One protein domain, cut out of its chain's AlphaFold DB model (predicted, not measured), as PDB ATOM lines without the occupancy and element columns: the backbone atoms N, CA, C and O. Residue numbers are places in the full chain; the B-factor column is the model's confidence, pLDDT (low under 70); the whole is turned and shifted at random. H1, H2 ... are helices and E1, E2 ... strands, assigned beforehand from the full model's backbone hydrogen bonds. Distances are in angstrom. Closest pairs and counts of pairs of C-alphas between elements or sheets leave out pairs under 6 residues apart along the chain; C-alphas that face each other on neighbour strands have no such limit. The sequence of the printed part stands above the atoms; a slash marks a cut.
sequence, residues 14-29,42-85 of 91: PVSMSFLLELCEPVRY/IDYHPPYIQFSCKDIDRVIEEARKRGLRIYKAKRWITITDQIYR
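Overview. This is residues 14 to 29 and 42 to 85 of the 91 residues of an uncharacterized protein of Acidilobales archaeon (UniProt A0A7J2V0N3). The E3-E4 hairpin and the two-stranded sheet E1-E2 form two small separate sheets, with H2 packed on the hairpin and H1 beside H2. The printed 60 residues hold two named helices and four named strands, in the order H1 E1 E2 H2 E3 E4, and both sheets are antiparallel. The class is mixed, helices and strands; the whole is compact, with a radius of gyration of the C-alphas of 11.3 A and spans of 34 by 24 by 24 A.

Along the chain. E3 is residues 69 to 72, 10.1 A, and E4 76 to 80, 13.1 A, ending at C-alpha 80 (-48.139, -28.193, 21.916). H2 is residues 56 to 65, 14.3 A. E2 is 49 to 53, 12.8 A; E1 is 24 to 26, 6.8 A; H1 is 19 to 23, 6.3 A, from C-alpha 19 (-35.582, -30.313, 24.889).

Arrangement. In the hairpin, N 71 and O 78 are 2.8 A apart, within hydrogen-bond range. The closest C-alphas of H2 and E3, Ile 60 and Ile 70, are 7.5 A apart. H2 and H1 touch, closest at C-alphas Val 59 and Leu 23, 7.0 A. E2 and E4 are near each other, with 7 pairs of C-alphas within 10 A. Between E1 and E2, N 25 and O 52 are 2.8 A apart. In H1 and H2 every O i to N i+4 pair is within hydrogen-bond range.

Size, cuts and confidence. Residues 30 to 41 are not printed; C-alphas 29 and 42 are 10.0 A apart. Links printed whole are tight. Residues 42 to 44 have pLDDT under 70.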
ATOM      1  N   PRO A  14     -40.514 -22.355  21.157       91.94
ATOM      2  CA  PRO A  14     -40.502 -21.773  22.493       91.94
ATOM      3  C   PRO A  14     -39.464 -22.477  23.375       91.94
ATOM      4  O   PRO A  14     -39.195 -23.666  23.212       91.94
ATOM      5  N   VAL A  15     -38.893 -21.756  24.344       92.56
ATOM      6  CA  VAL A  15     -37.904 -22.317  25.287       92.56
ATOM      7  C   VAL A  15     -38.488 -23.486  26.090       92.56
ATOM      8  O   VAL A  15     -37.780 -24.444  26.379       92.56
ATOM      9  N   SER A  16     -39.797 -23.483  26.361       91.50
ATOM     10  CA  SER A  16     -40.512 -24.619  26.969       91.50
ATOM     11  C   SER A  16     -40.411 -25.919  26.158       91.50
ATOM     12  O   SER A  16     -40.670 -27.000  26.678       91.50
ATOM     13  N   MET A  17     -40.025 -25.833  24.889       94.38
ATOM     14  CA  MET A  17     -39.864 -26.948  23.963       94.38
ATOM     15  C   MET A  17     -38.399 -27.173  23.551       94.38
ATOM     16  O   MET A  17     -38.145 -27.962  22.644       94.38
ATOM     17  N   SER A  18     -37.425 -26.529  24.211       94.00
ATOM     18  CA  SER A  18     -35.998 -26.620  23.855       94.00
ATOM     19  C   SER A  18     -35.446 -28.047  23.887       94.00
ATOM     20  O   SER A  18     -34.606 -28.384  23.061       94.00
ATOM     21  N   PHE A  19     -35.967 -28.902  24.771       94.56
ATOM     22  CA  PHE A  19     -35.582 -30.313  24.889       94.56
ATOM     23  C   PHE A  19     -35.753 -31.094  23.576       94.56
ATOM     24  O   PHE A  19     -35.067 -32.084  23.340       94.56
ATOM     25  N   LEU A  20     -36.638 -30.643  22.681       94.88
ATOM     26  CA  LEU A  20     -36.795 -31.248  21.359       94.88
ATOM     27  C   LEU A  20     -35.566 -31.038  20.469       94.88
ATOM     28  O   LEU A  20     -35.316 -31.863  19.603       94.88
ATOM     29  N   LEU A  21     -34.787 -29.978  20.690       93.19
ATOM     30  CA  LEU A  21     -33.533 -29.745  19.970       93.19
ATOM     31  C   LEU A  21     -32.411 -30.677  20.442       93.19
ATOM     32  O   LEU A  21     -31.469 -30.917  19.697       93.19
ATOM     33  N   GLU A  22     -32.513 -31.202  21.664       93.00
ATOM     34  CA  GLU A  22     -31.544 -32.145  22.236       93.00
ATOM     35  C   GLU A  22     -31.880 -33.599  21.881       93.00
ATOM     36  O   GLU A  22     -30.988 -34.427  21.716       93.00
ATOM     37  N   LEU A  23     -33.175 -33.923  21.783       94.00
ATOM     38  CA  LEU A  23     -33.659 -35.301  21.632       94.00
ATOM     39  C   LEU A  23     -34.085 -35.664  20.206       94.00
ATOM     40  O   LEU A  23     -34.348 -36.839  19.922       94.00
ATOM     41  N   CYS A  24     -34.202 -34.677  19.320       95.19
ATOM     42  CA  CYS A  24     -34.787 -34.857  18.002       95.19
ATOM     43  C   CYS A  24     -34.026 -34.104  16.913       95.19
ATOM     44  O   CYS A  24     -33.351 -33.109  17.151       95.19
ATOM     45  N   GLU A  25     -34.218 -34.556  15.678       95.06
ATOM     46  CA  GLU A  25     -33.637 -33.952  14.485       95.06
ATOM     47  C   GLU A  25     -34.733 -33.356  13.595       95.06
ATOM     48  O   GLU A  25     -35.776 -33.998  13.387       95.06
ATOM     49  N   PRO A  26     -34.556 -32.125  13.076       93.25
ATOM     50  CA  PRO A  26     -35.491 -31.545  12.125       93.25
ATOM     51  C   PRO A  26     -35.643 -32.441  10.897       93.25
ATOM     52  O   PRO A  26     -34.663 -32.959  10.361       93.25
ATOM     53  N   VAL A  27     -36.867 -32.579  10.392       93.75
ATOM     54  CA  VAL A  27     -37.154 -33.361   9.179       93.75
ATOM     55  C   VAL A  27     -38.059 -32.595   8.217       93.75
ATOM     56  O   VAL A  27     -38.640 -31.565   8.560       93.75
ATOM     57  N   ARG A  28     -38.207 -33.117   6.993       91.19
ATOM     58  CA  ARG A  28     -39.162 -32.623   5.984       91.19
ATOM     59  C   ARG A  28     -38.997 -31.116   5.718       91.19
ATOM     60  O   ARG A  28     -37.891 -30.685   5.408       91.19
ATOM     61  N   TYR A  29     -40.070 -30.323   5.785       89.25
ATOM     62  CA  TYR A  29     -40.027 -28.894   5.460       89.25
ATOM     63  C   TYR A  29     -39.227 -28.094   6.482       89.25
ATOM     64  O   TYR A  29     -38.554 -27.148   6.090       89.25
ATOM     65  N   ILE A  42     -41.299 -18.655   3.042       59.16
ATOM     66  CA  ILE A  42     -42.064 -19.204   4.178       59.16
ATOM     67  C   ILE A  42     -43.427 -19.780   3.745       59.16
ATOM     68  O   ILE A  42     -43.952 -20.654   4.431       59.16
ATOM     69  N   ASP A  43     -43.952 -19.374   2.583       60.22
ATOM     70  CA  ASP A  43     -45.293 -19.713   2.079       60.22
ATOM     71  C   ASP A  43     -45.617 -21.219   2.030       60.22
ATOM     72  O   ASP A  43     -46.785 -21.597   2.068       60.22
ATOM     73  N   TYR A  44     -44.606 -22.096   1.986       66.50
ATOM     74  CA  TYR A  44     -44.799 -23.553   1.941       66.50
ATOM     75  C   TYR A  44     -44.510 -24.282   3.260       66.50
ATOM     76  O   TYR A  44     -44.640 -25.510   3.313       66.50
ATOM     77  N   HIS A  45     -44.102 -23.583   4.325       75.38
ATOM     78  CA  HIS A  45     -43.832 -24.245   5.598       75.38
ATOM     79  C   HIS A  45     -45.142 -24.477   6.373       75.38
ATOM     80  O   HIS A  45     -45.901 -23.535   6.602       75.38
ATOM     81  N   PRO A  46     -45.425 -25.711   6.833       81.94
ATOM     82  CA  PRO A  46     -46.595 -25.973   7.664       81.94
ATOM     83  C   PRO A  46     -46.612 -25.105   8.939       81.94
ATOM     84  O   PRO A  46     -45.543 -24.760   9.451       81.94
ATOM     85  N   PRO A  47     -47.783 -24.836   9.547       86.00
ATOM     86  CA  PRO A  47     -47.896 -24.074  10.799       86.00
ATOM     87  C   PRO A  47     -47.458 -24.888  12.039       86.00
ATOM     88  O   PRO A  47     -48.015 -24.757  13.127       86.00
ATOM     89  N   TYR A  48     -46.507 -25.808  11.868       89.50
ATOM     90  CA  TYR A  48     -45.921 -26.645  12.906       89.50
ATOM     91  C   TYR A  48     -44.497 -27.045  12.515       89.50
ATOM     92  O   TYR A  48     -44.184 -27.215  11.336       89.50
ATOM     93  N   ILE A  49     -43.648 -27.259  13.516       92.19
ATOM     94  CA  ILE A  49     -42.280 -27.752  13.327       92.19
ATOM     95  C   ILE A  49     -42.305 -29.276  13.192       92.19
ATOM     96  O   ILE A  49     -43.105 -29.950  13.841       92.19
ATOM     97  N   GLN A  50     -41.454 -29.826  12.329       94.00
ATOM     98  CA  GLN A  50     -41.388 -31.251  12.022       94.00
ATOM     99  C   GLN A  50     -40.081 -31.855  12.537       94.00
ATOM    100  O   GLN A  50     -39.002 -31.484  12.076       94.00
ATOM    101  N   PHE A  51     -40.194 -32.829  13.438       96.06
ATOM    102  CA  PHE A  51     -39.068 -33.558  14.020       96.06
ATOM    103  C   PHE A  51     -39.197 -35.072  13.826       96.06
ATOM    104  O   PHE A  51     -40.289 -35.604  13.604       96.06
ATOM    105  N   SER A  52     -38.062 -35.753  13.937       96.06
ATOM    106  CA  SER A  52     -37.952 -37.186  14.199       96.06
ATOM    107  C   SER A  52     -37.092 -37.372  15.445       96.06
ATOM    108  O   SER A  52     -36.072 -36.701  15.579       96.06
ATOM    109  N   CYS A  53     -37.500 -38.241  16.363       94.44
ATOM    110  CA  CYS A  53     -36.784 -38.476  17.615       94.44
ATOM    111  C   CYS A  53     -36.493 -39.970  17.753       94.44
ATOM    112  O   CYS A  53     -37.340 -40.793  17.405       94.44
ATOM    113  N   LYS A  54     -35.315 -40.319  18.280       89.50
ATOM    114  CA  LYS A  54     -34.939 -41.724  18.519       89.50
ATOM    115  C   LYS A  54     -35.648 -42.308  19.740       89.50
ATOM    116  O   LYS A  54     -36.074 -43.454  19.709       89.50
ATOM    117  N   ASP A  55     -35.791 -41.501  20.789       93.69
ATOM    118  CA  ASP A  55     -36.394 -41.895  22.061       93.69
ATOM    119  C   ASP A  55     -37.690 -41.107  22.290       93.69
ATOM    120  O   ASP A  55     -37.701 -39.988  22.808       93.69
ATOM    121  N   ILE A  56     -38.797 -41.680  21.820       93.56
ATOM    122  CA  ILE A  56     -40.120 -41.056  21.911       93.56
ATOM    123  C   ILE A  56     -40.627 -41.029  23.353       93.56
ATOM    124  O   ILE A  56     -41.291 -40.066  23.741       93.56
ATOM    125  N   ASP A  57     -40.315 -42.049  24.147       94.12
ATOM    126  CA  ASP A  57     -40.805 -42.155  25.518       94.12
ATOM    127  C   ASP A  57     -40.196 -41.060  26.394       94.12
ATOM    128  O   ASP A  57     -40.934 -40.349  27.083       94.12
ATOM    129  N   ARG A  58     -38.887 -40.809  26.259       95.69
ATOM    130  CA  ARG A  58     -38.224 -39.679  26.922       95.69
ATOM    131  C   ARG A  58     -38.801 -38.333  26.487       95.69
ATOM    132  O   ARG A  58     -39.004 -37.446  27.312       95.69
ATOM    133  N   VAL A  59     -39.114 -38.169  25.203       95.75
ATOM    134  CA  VAL A  59     -39.729 -36.937  24.685       95.75
ATOM    135  C   VAL A  59     -41.127 -36.709  25.275       95.75
ATOM    136  O   VAL A  59     -41.468 -35.582  25.640       95.75
ATOM    137  N   ILE A  60     -41.932 -37.765  25.414       95.62
ATOM    138  CA  ILE A  60     -43.247 -37.704  26.069       95.62
ATOM    139  C   ILE A  60     -43.097 -37.361  27.554       95.62
ATOM    140  O   ILE A  60     -43.864 -36.546  28.071       95.62
ATOM    141  N   GLU A  61     -42.129 -37.962  28.244       96.94
ATOM    142  CA  GLU A  61     -41.858 -37.697  29.657       96.94
ATOM    143  C   GLU A  61     -41.484 -36.226  29.887       96.94
ATOM    144  O   GLU A  61     -42.111 -35.540  30.698       96.94
ATOM    145  N   GLU A  62     -40.528 -35.706  29.116       96.56
ATOM    146  CA  GLU A  62     -40.087 -34.312  29.198       96.56
ATOM    147  C   GLU A  62     -41.215 -33.325  28.856       96.56
ATOM    148  O   GLU A  62     -41.345 -32.274  29.497       96.56
ATOM    149  N   ALA A  63     -42.080 -33.670  27.898       96.00
ATOM    150  CA  ALA A  63     -43.263 -32.881  27.574       96.00
ATOM    151  C   ALA A  63     -44.270 -32.836  28.736       96.00
ATOM    152  O   ALA A  63     -44.773 -31.760  29.068       96.00
ATOM    153  N   ARG A  64     -44.528 -33.975  29.395       95.94
ATOM    154  CA  ARG A  64     -45.415 -34.047  30.570       95.94
ATOM    155  C   ARG A  64     -44.875 -33.239  31.744       95.94
ATOM    156  O   ARG A  64     -45.637 -32.478  32.334       95.94
ATOM    157  N   LYS A  65     -43.572 -33.340  32.040       96.38
ATOM    158  CA  LYS A  65     -42.910 -32.554  33.103       96.38
ATOM    159  C   LYS A  65     -43.103 -31.047  32.923       96.38
ATOM    160  O   LYS A  65     -43.209 -30.320  33.902       96.38
ATOM    161  N   ARG A  66     -43.180 -30.581  31.673       94.62
ATOM    162  CA  ARG A  66     -43.366 -29.163  31.321       94.62
ATOM    163  C   ARG A  66     -44.831 -28.762  31.129       94.62
ATOM    164  O   ARG A  66     -45.099 -27.641  30.707       94.62
ATOM    165  N   GLY A  67     -45.780 -29.660  31.405       94.88
ATOM    166  CA  GLY A  67     -47.212 -29.391  31.259       94.88
ATOM    167  C   GLY A  67     -47.672 -29.206  29.808       94.88
ATOM    168  O   GLY A  67     -48.711 -28.592  29.566       94.88
ATOM    169  N   LEU A  68     -46.913 -29.712  28.828       96.00
ATOM    170  CA  LEU A  68     -47.275 -29.619  27.415       96.00
ATOM    171  C   LEU A  68     -48.367 -30.633  27.067       96.00
ATOM    172  O   LEU A  68     -48.399 -31.756  27.573       96.00
ATOM    173  N   ARG A  69     -49.258 -30.255  26.146       96.50
ATOM    174  CA  ARG A  69     -50.290 -31.158  25.631       96.50
ATOM    175  C   ARG A  69     -49.687 -32.091  24.595       96.50
ATOM    176  O   ARG A  69     -48.938 -31.657  23.720       96.50
ATOM    177  N   ILE A  70     -50.072 -33.360  24.674       97.00
ATOM    178  CA  ILE A  70     -49.580 -34.424  23.803       97.00
ATOM    179  C   ILE A  70     -50.777 -35.078  23.118       97.00
ATOM    180  O   ILE A  70     -51.663 -35.610  23.782       97.00
ATOM    181  N   TYR A  71     -50.787 -35.068  21.789       96.31
ATOM    182  CA  TYR A  71     -51.787 -35.749  20.969       96.31
ATOM    183  C   TYR A  71     -51.123 -36.872  20.182       96.31
ATOM    184  O   TYR A  71     -50.211 -36.624  19.392       96.31
ATOM    185  N   LYS A  72     -51.589 -38.107  20.368       94.50
ATOM    186  CA  LYS A  72     -51.054 -39.283  19.677       94.50
ATOM    187  C   LYS A  72     -51.932 -39.633  18.476       94.50
ATOM    188  O   LYS A  72     -53.124 -39.871  18.630       94.50
ATOM    189  N   ALA A  73     -51.337 -39.672  17.289       93.38
ATOM    190  CA  ALA A  73     -51.946 -40.201  16.072       93.38
ATOM    191  C   ALA A  73     -51.233 -41.495  15.648       93.38
ATOM    192  O   ALA A  73     -50.199 -41.862  16.203       93.38
ATOM    193  N   LYS A  74     -51.757 -42.184  14.625       90.94
ATOM    194  CA  LYS A  74     -51.200 -43.466  14.152       90.94
ATOM    195  C   LYS A  74     -49.750 -43.364  13.650       90.94
ATOM    196  O   LYS A  74     -49.011 -44.330  13.762       90.94
ATOM    197  N   ARG A  75     -49.356 -42.225  13.065       93.88
ATOM    198  CA  ARG A  75     -48.045 -42.031  12.402       93.88
ATOM    199  C   ARG A  75     -47.201 -40.893  12.986       93.88
ATOM    200  O   ARG A  75     -46.105 -40.629  12.502       93.88
ATOM    201  N   TRP A  76     -47.727 -40.156  13.958       95.62
ATOM    202  CA  TRP A  76     -47.025 -39.023  14.557       95.62
ATOM    203  C   TRP A  76     -47.600 -38.681  15.926       95.62
ATOM    204  O   TRP A  76     -48.742 -39.016  16.249       95.62
ATOM    205  N   ILE A  77     -46.822 -37.934  16.696       96.50
ATOM    206  CA  ILE A  77     -47.230 -37.310  17.949       96.50
ATOM    207  C   ILE A  77     -47.178 -35.799  17.759       96.50
ATOM    208  O   ILE A  77     -46.278 -35.282  17.101       96.50
ATOM    209  N   THR A  78     -48.160 -35.081  18.295       96.88
ATOM    210  CA  THR A  78     -48.138 -33.617  18.346       96.88
ATOM    211  C   THR A  78     -47.911 -33.162  19.776       96.88
ATOM    212  O   THR A  78     -48.682 -33.538  20.655       96.88
ATOM    213  N   ILE A  79     -46.892 -32.335  19.992       96.38
ATOM    214  CA  ILE A  79     -46.632 -31.643  21.257       96.38
ATOM    215  C   ILE A  79     -46.982 -30.172  21.063       96.38
ATOM    216  O   ILE A  79     -46.634 -29.574  20.042       96.38
ATOM    217  N   THR A  80     -47.711 -29.590  22.012       95.31
ATOM    218  CA  THR A  80     -48.139 -28.193  21.916       95.31
ATOM    219  C   THR A  80     -48.331 -27.536  23.277       95.31
ATOM    220  O   THR A  80     -48.777 -28.169  24.233       95.31
ATOM    221  N   ASP A  81     -48.047 -26.239  23.341       92.19
ATOM    222  CA  ASP A  81     -48.420 -25.339  24.436       92.19
ATOM    223  C   ASP A  81     -49.710 -24.552  24.113       92.19
ATOM    224  O   ASP A  81     -49.987 -23.533  24.732       92.19
ATOM    225  N   GLN A  82     -50.513 -25.048  23.157       88.56
ATOM    226  CA  GLN A  82     -51.704 -24.433  22.539       88.56
ATOM    227  C   GLN A  82     -51.408 -23.405  21.439       88.56
ATOM    228  O   GLN A  82     -52.234 -23.255  20.535       88.56
ATOM    229  N   ILE A  83     -50.238 -22.765  21.465       88.75
ATOM    230  CA  ILE A  83     -49.830 -21.758  20.478       88.75
ATOM    231  C   ILE A  83     -48.877 -22.399  19.469       88.75
ATOM    232  O   ILE A  83     -49.179 -22.503  18.280       88.75
ATOM    233  N   TYR A  84     -47.749 -22.904  19.955       90.50
ATOM    234  CA  TYR A  84     -46.731 -23.582  19.174       90.50
ATOM    235  C   TYR A  84     -47.059 -25.059  19.047       90.50
ATOM    236  O   TYR A  84     -47.528 -25.712  19.984       90.50
ATOM    237  N   ARG A  85     -46.817 -25.605  17.856       94.50
ATOM    238  CA  ARG A  85     -47.096 -27.002  17.538       94.50
ATOM    239  C   ARG A  85     -45.863 -27.649  16.950       94.50
ATOM    240  O   ARG A  85     -45.271 -27.149  15.995       94.50
TER     241      ARG A  85